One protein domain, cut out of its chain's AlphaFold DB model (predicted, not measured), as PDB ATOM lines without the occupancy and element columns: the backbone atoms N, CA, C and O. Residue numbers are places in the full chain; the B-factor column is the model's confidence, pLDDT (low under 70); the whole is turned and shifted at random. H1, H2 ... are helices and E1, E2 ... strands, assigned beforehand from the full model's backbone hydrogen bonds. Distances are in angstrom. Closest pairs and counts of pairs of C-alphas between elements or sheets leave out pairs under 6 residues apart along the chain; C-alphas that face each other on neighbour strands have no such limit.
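This is residues 295 to 396 of the 972 residues of the protein "DnaJ protein" of Symbiodinium sp. CCMP2456 (UniProt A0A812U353). A small antiparallel sheet, in the order E1 E3 E2, has helix H2 across one face, and H1 packs crosswise on H2. Two arms stick out of this body: the loop at residues 358 to 365 of the hairpin E2 and E3, and residues 388 to 396 of the long helix H4. The printed part has 102 residues, mostly helix, in the order H1 H2 E1 H3 E2 E3 H4. It is only just compact, close to loose, with a radius of gyration of the C-alphas of 15.1 A and spans of 47 by 42 by 23 A.

Inner strand E3, residues 369 to 372, is antiparallel to edge strands E1, residues 328 to 330, with N 370 and O 329 2.8 A apart, and E2, residues 352 to 355, with N 353 and O 371 2.8 A apart. H2, residues 309 to 323, is on the sheet at a height of 11.0 A, making two layers, helix over sheet; it runs across the strands, at 87 degrees to E3 on the local plane. H2 is the hub. It touches H1, residues 295 to 305, about perpendicular at 77 degrees, closest at the C-alphas of Gly 313 and Thr 298, 5.0 A. With residues 322 to 323 alone it touches H4, residues 375 to 396, at a steep tilt of 44 degrees, closest at the C-alphas of Arg 323 and Ala 380, 4.8 A; H4 only grazes the sheet with residues 376 to 381. H2 only just touches H3, residues 338 to 345, with 3 pairs of C-alphas within 8 A, closest at Asp 311 and Ile 344, 6.5 A. E1, H3 and E2 form a split strand-helix-strand unit, two strands running the same way with E3 between them, its crossover right-handed. Every O i to N i+4 pair is within hydrogen-bond range in H1 and H4, against 9 of 11 in H2 and 3 of 4 in H3.

H1 begins at C-alpha 295 (198.115, 185.798, 221.084) and is 15.2 A long; H2 is 20.5 A. H4, 31.5 A, ends at C-alpha 396 (214.284, 207.395, 196.837).

The C-alphas of Arg 347 and Thr 396, the two farthest apart, are 46.7 A apart. The printed part has no cut; the link E2 to E3 is long, and pLDDT is under 70 at residues 358 to 359 and 361 to 362.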
ATOM      1  N   GLY A 295     198.537 187.146 220.698       96.75
ATOM      2  CA  GLY A 295     198.115 185.798 221.084       96.75
ATOM      3  C   GLY A 295     199.127 184.711 220.712       96.75
ATOM      4  O   GLY A 295     199.555 183.962 221.602       96.75
ATOM      5  N   ALA A 296     199.591 184.645 219.457       96.50
ATOM      6  CA  ALA A 296     200.671 183.732 219.072       96.50
ATOM      7  C   ALA A 296     201.948 184.020 219.872       96.50
ATOM      8  O   ALA A 296     202.547 183.095 220.428       96.50
ATOM      9  N   LEU A 297     202.321 185.295 220.028       96.06
ATOM     10  CA  LEU A 297     203.501 185.683 220.804       96.06
ATOM     11  C   LEU A 297     203.349 185.348 222.300       96.06
ATOM     12  O   LEU A 297     204.298 184.860 222.908       96.06
ATOM     13  N   THR A 298     202.156 185.503 222.885       97.75
ATOM     14  CA  THR A 298     201.851 185.046 224.259       97.75
ATOM     15  C   THR A 298     202.000 183.533 224.392       97.75
ATOM     16  O   THR A 298     202.576 183.054 225.369       97.75
ATOM     17  N   THR A 299     201.537 182.774 223.399       97.38
ATOM     18  CA  THR A 299     201.632 181.307 223.385       97.38
ATOM     19  C   THR A 299     203.085 180.841 223.259       97.38
ATOM     20  O   THR A 299     203.519 179.968 224.013       97.38
ATOM     21  N   ALA A 300     203.865 181.446 222.359       96.38
ATOM     22  CA  ALA A 300     205.277 181.123 222.166       96.38
ATOM     23  C   ALA A 300     206.126 181.503 223.389       96.38
ATOM     24  O   ALA A 300     206.876 180.670 223.897       96.38
ATOM     25  N   VAL A 301     205.949 182.713 223.934       96.31
ATOM     26  CA  VAL A 301     206.636 183.159 225.156       96.31
ATOM     27  C   VAL A 301     206.251 182.292 226.356       96.31
ATOM     28  O   VAL A 301     207.129 181.910 227.128       96.31
ATOM     29  N   GLY A 302     204.974 181.917 226.498       97.12
ATOM     30  CA  GLY A 302     204.512 180.992 227.537       97.12
ATOM     31  C   GLY A 302     205.211 179.630 227.461       97.12
ATOM     32  O   GLY A 302     205.735 179.160 228.469       97.12
ATOM     33  N   ARG A 303     205.311 179.041 226.259       96.00
ATOM     34  CA  ARG A 303     206.051 177.786 226.020       96.00
ATOM     35  C   ARG A 303     207.552 177.921 226.305       96.00
ATOM     36  O   ARG A 303     208.110 177.063 226.976       96.00
ATOM     37  N   ALA A 304     208.197 178.994 225.840       93.75
ATOM     38  CA  ALA A 304     209.644 179.189 225.971       93.75
ATOM     39  C   ALA A 304     210.106 179.527 227.404       93.75
ATOM     40  O   ALA A 304     211.235 179.218 227.783       93.75
ATOM     41  N   THR A 305     209.251 180.168 228.210       95.50
ATOM     42  CA  THR A 305     209.594 180.616 229.576       95.50
ATOM     43  C   THR A 305     208.970 179.780 230.694       95.50
ATOM     44  O   THR A 305     209.386 179.916 231.844       95.50
ATOM     45  N   GLY A 306     207.963 178.953 230.393       96.56
ATOM     46  CA  GLY A 306     207.123 178.305 231.407       96.56
ATOM     47  C   GLY A 306     206.241 179.290 232.191       96.56
ATOM     48  O   GLY A 306     205.754 178.956 233.272       96.56
ATOM     49  N   ALA A 307     206.059 180.518 231.695       96.62
ATOM     50  CA  ALA A 307     205.318 181.552 232.404       96.62
ATOM     51  C   ALA A 307     203.810 181.276 232.452       96.62
ATOM     52  O   ALA A 307     203.197 180.848 231.472       96.62
ATOM     53  N   LYS A 308     203.185 181.612 233.589       97.31
ATOM     54  CA  LYS A 308     201.717 181.628 233.721       97.31
ATOM     55  C   LYS A 308     201.110 182.528 232.629       97.31
ATOM     56  O   LYS A 308     201.699 183.575 232.356       97.31
ATOM     57  N   PRO A 309     199.923 182.229 232.063       96.81
ATOM     58  CA  PRO A 309     199.343 183.021 230.966       96.81
ATOM     59  C   PRO A 309     199.253 184.534 231.248       96.81
ATOM     60  O   PRO A 309     199.511 185.356 230.371       96.81
ATOM     61  N   SER A 310     198.980 184.914 232.501       96.25
ATOM     62  CA  SER A 310     198.909 186.304 232.977       96.25
ATOM     63  C   SER A 310     200.262 187.027 233.115       96.25
ATOM     64  O   SER A 310     200.286 188.259 233.217       96.25
ATOM     65  N   ASP A 311     201.374 186.289 233.116       97.62
ATOM     66  CA  ASP A 311     202.742 186.811 233.023       97.62
ATOM     67  C   ASP A 311     203.245 186.752 231.567       97.62
ATOM     68  O   ASP A 311     203.812 187.726 231.072       97.62
ATOM     69  N   ALA A 312     202.973 185.651 230.854       97.62
ATOM     70  CA  ALA A 312     203.316 185.459 229.444       97.62
ATOM     71  C   ALA A 312     202.710 186.558 228.553       97.62
ATOM     72  O   ALA A 312     203.416 187.137 227.732       97.62
ATOM     73  N   GLY A 313     201.446 186.934 228.786       97.44
ATOM     74  CA  GLY A 313     200.773 188.027 228.073       97.44
ATOM     75  C   GLY A 313     201.274 189.438 228.415       97.44
ATOM     76  O   GLY A 313     200.883 190.402 227.754       97.44
ATOM     77  N   VAL A 314     202.136 189.584 229.431       97.44
ATOM     78  CA  VAL A 314     202.896 190.821 229.695       97.44
ATOM     79  C   VAL A 314     204.253 190.743 229.000       97.44
ATOM     80  O   VAL A 314     204.611 191.673 228.281       97.44
ATOM     81  N   LEU A 315     204.974 189.625 229.146       97.19
ATOM     82  CA  LEU A 315     206.256 189.394 228.473       97.19
ATOM     83  C   LEU A 315     206.131 189.507 226.946       97.19
ATOM     84  O   LEU A 315     206.960 190.162 226.329       97.19
ATOM     85  N   ALA A 316     205.069 188.971 226.339       97.56
ATOM     86  CA  ALA A 316     204.808 189.103 224.906       97.56
ATOM     87  C   ALA A 316     204.632 190.563 224.458       97.56
ATOM     88  O   ALA A 316     205.171 190.955 223.428       97.56
ATOM     89  N   ARG A 317     203.949 191.407 225.247       97.69
ATOM     90  CA  ARG A 317     203.840 192.849 224.948       97.69
ATOM     91  C   ARG A 317     205.203 193.535 225.033       97.69
ATOM     92  O   ARG A 317     205.523 194.333 224.162       97.69
ATOM     93  N   VAL A 318     206.012 193.181 226.031       97.38
ATOM     94  CA  VAL A 318     207.373 193.713 226.208       97.38
ATOM     95  C   VAL A 318     208.291 193.295 225.053       97.38
ATOM     96  O   VAL A 318     208.935 194.156 224.468       97.38
ATOM     97  N   VAL A 319     208.282 192.020 224.645       97.00
ATOM     98  CA  VAL A 319     209.014 191.532 223.457       97.00
ATOM     99  C   VAL A 319     208.529 192.229 222.181       97.00
ATOM    100  O   VAL A 319     209.346 192.634 221.362       97.00
ATOM    101  N   SER A 320     207.216 192.430 222.027       96.88
ATOM    102  CA  SER A 320     206.630 193.139 220.882       96.88
ATOM    103  C   SER A 320     207.047 194.617 220.816       96.88
ATOM    104  O   SER A 320     207.216 195.145 219.722       96.88
ATOM    105  N   VAL A 321     207.239 195.293 221.959       96.88
ATOM    106  CA  VAL A 321     207.811 196.651 221.985       96.88
ATOM    107  C   VAL A 321     209.305 196.612 221.668       96.88
ATOM    108  O   VAL A 321     209.717 197.322 220.761       96.88
ATOM    109  N   LEU A 322     210.088 195.743 222.322       96.81
ATOM    110  CA  LEU A 322     211.536 195.637 222.091       96.81
ATOM    111  C   LEU A 322     211.878 195.326 220.625       96.81
ATOM    112  O   LEU A 322     212.745 195.980 220.056       96.81
ATOM    113  N   ARG A 323     211.166 194.397 219.968       95.88
ATOM    114  CA  ARG A 323     211.359 194.114 218.530       95.88
ATOM    115  C   ARG A 323     211.050 195.312 217.621       95.88
ATOM    116  O   ARG A 323     211.584 195.389 216.524       95.88
ATOM    117  N   ARG A 324     210.212 196.264 218.052       95.25
ATOM    118  CA  ARG A 324     209.941 197.500 217.293       95.25
ATOM    119  C   ARG A 324     211.005 198.592 217.477       95.25
ATOM    120  O   ARG A 324     210.926 199.574 216.736       95.25
ATOM    121  N   SER A 325     211.945 198.425 218.413       94.88
ATOM    122  CA  SER A 325     212.994 199.390 218.786       94.88
ATOM    123  C   SER A 325     214.387 198.733 218.884       94.88
ATOM    124  O   SER A 325     215.024 198.757 219.937       94.88
ATOM    125  N   GLY A 326     214.830 198.043 217.829       94.56
ATOM    126  CA  GLY A 326     216.179 197.451 217.743       94.56
ATOM    127  C   GLY A 326     216.524 196.369 218.778       94.56
ATOM    128  O   GLY A 326     217.673 195.937 218.880       94.56
ATOM    129  N   GLY A 327     215.547 195.925 219.572       94.88
ATOM    130  CA  GLY A 327     215.723 195.007 220.694       94.88
ATOM    131  C   GLY A 327     216.059 195.670 222.035       94.88
ATOM    132  O   GLY A 327     216.308 194.932 222.990       94.88
ATOM    133  N   GLU A 328     216.047 197.006 222.136       96.06
ATOM    134  CA  GLU A 328     216.407 197.795 223.331       96.06
ATOM    135  C   GLU A 328     215.352 198.882 223.636       96.06
ATOM    136  O   GLU A 328     214.818 199.514 222.729       96.06
ATOM    137  N   ALA A 329     215.012 199.107 224.913       96.31
ATOM    138  CA  ALA A 329     214.075 200.166 225.321       96.31
ATOM    139  C   ALA A 329     214.192 200.544 226.810       96.31
ATOM    140  O   ALA A 329     214.563 199.715 227.643       96.31
ATOM    141  N   SER A 330     213.776 201.766 227.167       95.50
ATOM    142  CA  SER A 330     213.551 202.161 228.567       95.50
ATOM    143  C   SER A 330     212.473 201.293 229.231       95.50
ATOM    144  O   SER A 330     211.397 201.041 228.685       95.50
ATOM    145  N   LEU A 331     212.704 200.908 230.485       94.25
ATOM    146  CA  LEU A 331     211.752 200.153 231.298       94.25
ATOM    147  C   LEU A 331     210.470 200.956 231.623       94.25
ATOM    148  O   LEU A 331     209.477 200.356 232.041       94.25
ATOM    149  N   ARG A 332     210.455 202.282 231.382       92.25
ATOM    150  CA  ARG A 332     209.250 203.133 231.427       92.25
ATOM    151  C   ARG A 332     208.372 202.981 230.178       92.25
ATOM    152  O   ARG A 332     207.153 202.934 230.317       92.25
ATOM    153  N   SER A 333     208.946 202.860 228.975       94.00
ATOM    154  CA  SER A 333     208.154 202.693 227.739       94.00
ATOM    155  C   SER A 333     207.595 201.274 227.583       94.00
ATOM    156  O   SER A 333     206.536 201.078 226.986       94.00
ATOM    157  N   LEU A 334     208.251 200.279 228.191       95.50
ATOM    158  CA  LEU A 334     207.819 198.878 228.167       95.50
ATOM    159  C   LEU A 334     206.561 198.585 229.001       95.50
ATOM    160  O   LEU A 334     205.892 197.576 228.758       95.50
ATOM    161  N   THR A 335     206.221 199.407 230.003       95.19
ATOM    162  CA  THR A 335     205.006 199.201 230.805       95.19
ATOM    163  C   THR A 335     204.571 200.421 231.623       95.19
ATOM    164  O   THR A 335     205.376 201.104 232.243       95.19
ATOM    165  N   GLN A 336     203.254 200.592 231.770       93.31
ATOM    166  CA  GLN A 336     202.655 201.507 232.751       93.31
ATOM    167  C   GLN A 336     202.850 201.053 234.216       93.31
ATOM    168  O   GLN A 336     202.567 201.813 235.138       93.31
ATOM    169  N   ASN A 337     203.297 199.813 234.475       95.25
ATOM    170  CA  ASN A 337     203.489 199.296 235.835       95.25
ATOM    171  C   ASN A 337     204.859 198.602 236.003       95.25
ATOM    172  O   ASN A 337     204.939 197.364 236.029       95.25
ATOM    173  N   PRO A 338     205.953 199.371 236.171       92.19
ATOM    174  CA  PRO A 338     207.303 198.818 236.300       92.19
ATOM    175  C   PRO A 338     207.462 197.923 237.542       92.19
ATOM    176  O   PRO A 338     208.219 196.954 237.513       92.19
ATOM    177  N   LYS A 339     206.680 198.152 238.612       93.19
ATOM    178  CA  LYS A 339     206.640 197.285 239.809       93.19
ATOM    179  C   LYS A 339     206.015 195.902 239.535       93.19
ATOM    180  O   LYS A 339     206.325 194.939 240.242       93.19
ATOM    181  N   ARG A 340     205.139 195.766 238.529       95.81
ATOM    182  CA  ARG A 340     204.663 194.463 238.029       95.81
ATOM    183  C   ARG A 340     205.715 193.821 237.130       95.81
ATOM    184  O   ARG A 340     206.046 192.665 237.366       95.81
ATOM    185  N   LEU A 341     206.279 194.558 236.169       95.75
ATOM    186  CA  LEU A 341     207.281 194.008 235.247       95.75
ATOM    187  C   LEU A 341     208.553 193.539 235.970       95.75
ATOM    188  O   LEU A 341     208.987 192.417 235.728       95.75
ATOM    189  N   LYS A 342     209.084 194.296 236.942       94.19
ATOM    190  CA  LYS A 342     210.244 193.872 237.753       94.19
ATOM    191  C   LYS A 342     210.002 192.530 238.464       94.19
ATOM    192  O   LYS A 342     210.884 191.680 238.458       94.19
ATOM    193  N   ARG A 343     208.786 192.295 238.983       96.12
ATOM    194  CA  ARG A 343     208.354 191.014 239.592       96.12
ATOM    195  C   ARG A 343     208.058 189.894 238.583       96.12
ATOM    196  O   ARG A 343     207.784 188.769 238.996       96.12
ATOM    197  N   ILE A 344     208.033 190.181 237.285       97.31
ATOM    198  CA  ILE A 344     207.911 189.182 236.213       97.31
ATOM    199  C   ILE A 344     209.313 188.830 235.708       97.31
ATOM    200  O   ILE A 344     209.674 187.659 235.704       97.31
ATOM    201  N   LEU A 345     210.144 189.828 235.397       95.31
ATOM    202  CA  LEU A 345     211.534 189.629 234.976       95.31
ATOM    203  C   LEU A 345     212.363 188.896 236.044       95.31
ATOM    204  O   LEU A 345     213.102 187.979 235.704       95.31
ATOM    205  N   SER A 346     212.149 189.178 237.337       93.69
ATOM    206  CA  SER A 346     212.794 188.437 238.435       93.69
ATOM    207  C   SER A 346     212.382 186.959 238.541       93.69
ATOM    208  O   SER A 346     213.022 186.208 239.269       93.69
ATOM    209  N   ARG A 347     211.302 186.538 237.866       97.00
ATOM    210  CA  ARG A 347     210.852 185.134 237.790       97.00
ATOM    211  C   ARG A 347     211.219 184.462 236.465       97.00
ATOM    212  O   ARG A 347     211.340 183.243 236.435       97.00
ATOM    213  N   TYR A 348     211.440 185.235 235.399       95.81
ATOM    214  CA  TYR A 348     211.773 184.727 234.063       95.81
ATOM    215  C   TYR A 348     213.012 185.433 233.451       95.81
ATOM    216  O   TYR A 348     212.934 185.947 232.333       95.81
ATOM    217  N   PRO A 349     214.183 185.438 234.126       91.75
ATOM    218  CA  PRO A 349     215.371 186.223 233.740       91.75
ATOM    219  C   PRO A 349     216.117 185.695 232.495       91.75
ATOM    220  O   PRO A 349     217.265 186.053 232.251       91.75
ATOM    221  N   ARG A 350     215.512 184.788 231.718       91.25
ATOM    222  CA  ARG A 350     216.131 184.176 230.530       91.25
ATOM    223  C   ARG A 350     215.872 184.944 229.234       91.25
ATOM    224  O   ARG A 350     216.618 184.750 228.285       91.25
ATOM    225  N   LEU A 351     214.829 185.775 229.191       90.38
ATOM    226  CA  LEU A 351     214.319 186.359 227.945       90.38
ATOM    227  C   LEU A 351     214.838 187.778 227.668       90.38
ATOM    228  O   LEU A 351     215.020 188.160 226.514       90.38
ATOM    229  N   ILE A 352     215.022 188.562 228.732       95.44
ATOM    230  CA  ILE A 352     215.245 190.009 228.692       95.44
ATOM    231  C   ILE A 352     216.289 190.365 229.756       95.44
ATOM    232  O   ILE A 352     216.115 190.009 230.925       95.44
ATOM    233  N   ASP A 353     217.338 191.076 229.353       93.25
ATOM    234  CA  ASP A 353     218.283 191.750 230.243       93.25
ATOM    235  C   ASP A 353     217.726 193.077 230.753       93.25
ATOM    236  O   ASP A 353     216.913 193.717 230.088       93.25
ATOM    237  N   VAL A 354     218.200 193.503 231.923       94.56
ATOM    238  CA  VAL A 354     217.895 194.805 232.527       94.56
ATOM    239  C   VAL A 354     219.207 195.426 232.991       94.56
ATOM    240  O   VAL A 354     219.934 194.809 233.766       94.56
ATOM    241  N   TYR A 355     219.508 196.624 232.501       93.38
ATOM    242  CA  TYR A 355     220.808 197.283 232.622       93.38
ATOM    243  C   TYR A 355     220.628 198.802 232.725       93.38
ATOM    244  O   TYR A 355     219.541 199.334 232.485       93.38
ATOM    245  N   PHE A 356     221.698 199.500 233.084       91.69
ATOM    246  CA  PHE A 356     221.786 200.950 232.948       91.69
ATOM    247  C   PHE A 356     222.695 201.252 231.747       91.69
ATOM    248  O   PHE A 356     223.754 200.626 231.645       91.69
ATOM    249  N   PRO A 357     222.320 202.155 230.826       84.19
ATOM    250  CA  PRO A 357     223.226 202.589 229.768       84.19
ATOM    251  C   PRO A 357     224.381 203.385 230.395       84.19
ATOM    252  O   PRO A 357     224.146 204.351 231.113       84.19
ATOM    253  N   GLY A 358     225.625 202.974 230.140       66.56
ATOM    254  CA  GLY A 358     226.834 203.498 230.797       66.56
ATOM    255  C   GLY A 358     227.288 204.891 230.347       66.56
ATOM    256  O   GLY A 358     228.478 205.101 230.138       66.56
ATOM    257  N   LYS A 359     226.361 205.834 230.151       60.94
ATOM    258  CA  LYS A 359     226.653 207.243 229.859       60.94
ATOM    259  C   LYS A 359     225.798 208.119 230.766       60.94
ATOM    260  O   LYS A 359     224.582 208.166 230.597       60.94
ATOM    261  N   PHE A 360     226.437 208.799 231.713       70.44
ATOM    262  CA  PHE A 360     225.771 209.687 232.663       70.44
ATOM    263  C   PHE A 360     226.369 211.086 232.576       70.44
ATOM    264  O   PHE A 360     227.499 211.313 232.999       70.44
ATOM    265  N   ASN A 361     225.577 212.033 232.083       61.66
ATOM    266  CA  ASN A 361     225.824 213.445 232.344       61.66
ATOM    267  C   ASN A 361     225.238 213.763 233.729       61.66
ATOM    268  O   ASN A 361     224.156 213.271 234.054       61.66
ATOM    269  N   ALA A 362     225.906 214.602 234.528       69.62
ATOM    270  CA  ALA A 362     225.557 214.856 235.936       69.62
ATOM    271  C   ALA A 362     224.127 215.401 236.185       69.62
ATOM    272  O   ALA A 362     223.666 215.444 237.322       69.62
ATOM    273  N   THR A 363     223.416 215.804 235.131       74.44
ATOM    274  CA  THR A 363     222.042 216.327 235.154       74.44
ATOM    275  C   THR A 363     220.959 215.297 234.796       74.44
ATOM    276  O   THR A 363     219.774 215.605 234.915       74.44
ATOM    277  N   GLN A 364     221.311 214.088 234.338       77.94
ATOM    278  CA  GLN A 364     220.335 213.113 233.830       77.94
ATOM    279  C   GLN A 364     219.864 212.121 234.902       77.94
ATOM    280  O   GLN A 364     220.657 211.495 235.603       77.94
ATOM    281  N   THR A 365     218.546 211.911 234.999       73.81
ATOM    282  CA  THR A 365     217.983 210.911 235.920       73.81
ATOM    283  C   THR A 365     218.281 209.494 235.433       73.81
ATOM    284  O   THR A 365     217.860 209.144 234.332       73.81
ATOM    285  N   LEU A 366     218.905 208.668 236.279       81.00
ATOM    286  CA  LEU A 366     219.176 207.241 236.043       81.00
ATOM    287  C   LEU A 366     217.955 206.489 235.471       81.00
ATOM    288  O   LEU A 366     217.041 206.101 236.207       81.00
ATOM    289  N   GLU A 367     217.953 206.249 234.159       88.06
ATOM    290  CA  GLU A 367     216.923 205.463 233.485       88.06
ATOM    291  C   GLU A 367     217.375 204.008 233.298       88.06
ATOM    292  O   GLU A 367     218.481 203.710 232.852       88.06
ATOM    293  N   VAL A 368     216.496 203.079 233.676       92.56
ATOM    294  CA  VAL A 368     216.733 201.638 233.549       92.56
ATOM    295  C   VAL A 368     216.306 201.199 232.156       92.56
ATOM    296  O   VAL A 368     215.148 201.394 231.786       92.56
ATOM    297  N   HIS A 369     217.203 200.563 231.412       94.56
ATOM    298  CA  HIS A 369     216.925 199.984 230.101       94.56
ATOM    299  C   HIS A 369     216.734 198.467 230.192       94.56
ATOM    300  O   HIS A 369     217.144 197.812 231.155       94.56
ATOM    301  N   ALA A 370     216.092 197.898 229.177       95.81
ATOM    302  CA  ALA A 370     215.968 196.463 228.995       95.81
ATOM    303  C   ALA A 370     216.226 196.063 227.536       95.81
ATOM    304  O   ALA A 370     215.935 196.824 226.614       95.81
ATOM    305  N   ARG A 371     216.796 194.868 227.348       96.38
ATOM    306  CA  ARG A 371     217.323 194.358 226.071       96.38
ATOM    307  C   ARG A 371     216.889 192.910 225.851       96.38
ATOM    308  O   ARG A 371     216.837 192.144 226.810       96.38
ATOM    309  N   LEU A 372     216.585 192.503 224.619       95.31
ATOM    310  CA  LEU A 372     216.360 191.084 224.294       95.31
ATOM    311  C   LEU A 372     217.653 190.261 224.447       95.31
ATOM    312  O   LEU A 372     218.751 190.783 224.273       95.31
ATOM    313  N   ARG A 373     217.546 188.961 224.748       92.56
ATOM    314  CA  ARG A 373     218.714 188.064 224.846       92.56
ATOM    315  C   ARG A 373     218.970 187.258 223.571       92.56
ATOM    316  O   ARG A 373     218.049 186.713 222.966       92.56
ATOM    317  N   GLY A 374     220.250 187.104 223.223       92.69
ATOM    318  CA  GLY A 374     220.727 186.174 222.193       92.69
ATOM    319  C   GLY A 374     220.122 186.414 220.805       92.69
ATOM    320  O   GLY A 374     220.038 187.549 220.343       92.69
ATOM    321  N   ALA A 375     219.683 185.339 220.144       86.31
ATOM    322  CA  ALA A 375     219.151 185.382 218.778       86.31
ATOM    323  C   ALA A 375     217.939 186.321 218.595       86.31
ATOM    324  O   ALA A 375     217.728 186.841 217.502       86.31
ATOM    325  N   GLU A 376     217.165 186.583 219.654       86.88
ATOM    326  CA  GLU A 376     216.026 187.512 219.611       86.88
ATOM    327  C   GLU A 376     216.469 188.979 219.478       86.88
ATOM    328  O   GLU A 376     215.775 189.775 218.849       86.88
ATOM    329  N   LEU A 377     217.637 189.338 220.028       90.88
ATOM    330  CA  LEU A 377     218.247 190.661 219.857       90.88
ATOM    331  C   LEU A 377     218.795 190.840 218.443       90.88
ATOM    332  O   LEU A 377     218.578 191.878 217.827       90.88
ATOM    333  N   GLN A 378     219.496 189.823 217.938       87.44
ATOM    334  CA  GLN A 378     220.088 189.858 216.603       87.44
ATOM    335  C   GLN A 378     219.004 190.058 215.532       87.44
ATOM    336  O   GLN A 378     219.105 190.971 214.717       87.44
ATOM    337  N   ARG A 379     217.902 189.305 215.629       87.19
ATOM    338  CA  ARG A 379     216.739 189.463 214.745       87.19
ATOM    339  C   ARG A 379     216.071 190.826 214.859       87.19
ATOM    340  O   ARG A 379     215.731 191.398 213.835       87.19
ATOM    341  N   ALA A 380     215.917 191.377 216.064       87.06
ATOM    342  CA  ALA A 380     215.329 192.708 216.227       87.06
ATOM    343  C   ALA A 380     216.165 193.808 215.539       87.06
ATOM    344  O   ALA A 380     215.601 194.756 214.997       87.06
ATOM    345  N   LYS A 381     217.498 193.659 215.501       91.88
ATOM    346  CA  LYS A 381     218.402 194.555 214.758       91.88
ATOM    347  C   LYS A 381     218.338 194.337 213.247       91.88
ATOM    348  O   LYS A 381     218.389 195.301 212.493       91.88
ATOM    349  N   GLU A 382     218.198 193.093 212.797       91.44
ATOM    350  CA  GLU A 382     218.013 192.758 211.377       91.44
ATOM    351  C   GLU A 382     216.663 193.275 210.844       91.44
ATOM    352  O   GLU A 382     216.628 193.905 209.787       91.44
ATOM    353  N   GLU A 383     215.573 193.104 211.604       89.88
ATOM    354  CA  GLU A 383     214.244 193.665 211.312       89.88
ATOM    355  C   GLU A 383     214.269 195.209 211.302       89.88
ATOM    356  O   GLU A 383     213.624 195.835 210.459       89.88
ATOM    357  N   GLU A 384     215.039 195.850 212.189       92.81
ATOM    358  CA  GLU A 384     215.224 197.308 212.194       92.81
ATOM    359  C   GLU A 384     216.036 197.808 210.989       92.81
ATOM    360  O   GLU A 384     215.601 198.741 210.313       92.81
ATOM    361  N   GLN A 385     217.150 197.153 210.641       90.62
ATOM    362  CA  GLN A 385     217.909 197.471 209.424       90.62
ATOM    363  C   GLN A 385     217.080 197.266 208.150       90.62
ATOM    364  O   GLN A 385     217.193 198.050 207.210       90.62
ATOM    365  N   GLU A 386     216.231 196.237 208.094       93.19
ATOM    366  CA  GLU A 386     215.341 196.030 206.949       93.19
ATOM    367  C   GLU A 386     214.259 197.122 206.864       93.19
ATOM    368  O   GLU A 386     213.920 197.567 205.767       93.19
ATOM    369  N   ARG A 387     213.752 197.612 208.007       90.38
ATOM    370  CA  ARG A 387     212.845 198.771 208.052       90.38
ATOM    371  C   ARG A 387     213.534 200.053 207.586       90.38
ATOM    372  O   ARG A 387     212.930 200.765 206.790       90.38
ATOM    373  N   LEU A 388     214.778 200.304 208.004       91.38
ATOM    374  CA  LEU A 388     215.568 201.459 207.555       91.38
ATOM    375  C   LEU A 388     215.804 201.426 206.037       91.38
ATOM    376  O   LEU A 388     215.430 202.376 205.352       91.38
ATOM    377  N   ARG A 389     216.266 200.291 205.490       94.38
ATOM    378  CA  ARG A 389     216.415 200.086 204.032       94.38
ATOM    379  C   ARG A 389     215.105 200.268 203.263       94.38
ATOM    380  O   ARG A 389     215.109 200.731 202.125       94.38
ATOM    381  N   LYS A 390     213.968 199.900 203.863       94.75
ATOM    382  CA  LYS A 390     212.643 200.144 203.274       94.75
ATOM    383  C   LYS A 390     212.292 201.632 203.288       94.75
ATOM    384  O   LYS A 390     211.834 202.111 202.258       94.75
ATOM    385  N   SER A 391     212.526 202.371 204.376       92.69
ATOM    386  CA  SER A 391     212.298 203.828 204.401       92.69
ATOM    387  C   SER A 391     213.230 204.596 203.461       92.69
ATOM    388  O   SER A 391     212.745 205.467 202.750       92.69
ATOM    389  N   GLU A 392     214.511 204.225 203.373       93.00
ATOM    390  CA  GLU A 392     215.452 204.768 202.381       93.00
ATOM    391  C   GLU A 392     214.918 204.541 200.958       93.00
ATOM    392  O   GLU A 392     214.840 205.473 200.161       93.00
ATOM    393  N   ARG A 393     214.457 203.317 200.652       94.12
ATOM    394  CA  ARG A 393     213.883 202.994 199.339       94.12
ATOM    395  C   ARG A 393     212.612 203.794 199.029       94.12
ATOM    396  O   ARG A 393     212.455 204.232 197.893       94.12
ATOM    397  N   TRP A 394     211.725 203.996 200.006       90.69
ATOM    398  CA  TRP A 394     210.544 204.855 199.837       90.69
ATOM    399  C   TRP A 394     210.944 206.312 199.575       90.69
ATOM    400  O   TRP A 394     210.476 206.888 198.599       90.69
ATOM    401  N   GLN A 395     211.886 206.864 200.346       87.81
ATOM    402  CA  GLN A 395     212.417 208.214 200.123       87.81
ATOM    403  C   GLN A 395     213.042 208.366 198.728       87.81
ATOM    404  O   GLN A 395     212.808 209.372 198.069       87.81
ATOM    405  N   THR A 396     213.760 207.356 198.219       87.62
ATOM    406  CA  THR A 396     214.284 207.395 196.837       87.62
ATOM    407  C   THR A 396     213.207 207.301 195.752       87.62
ATOM    408  O   THR A 396     213.463 207.742 194.640       87.62
TER     409      THR A 396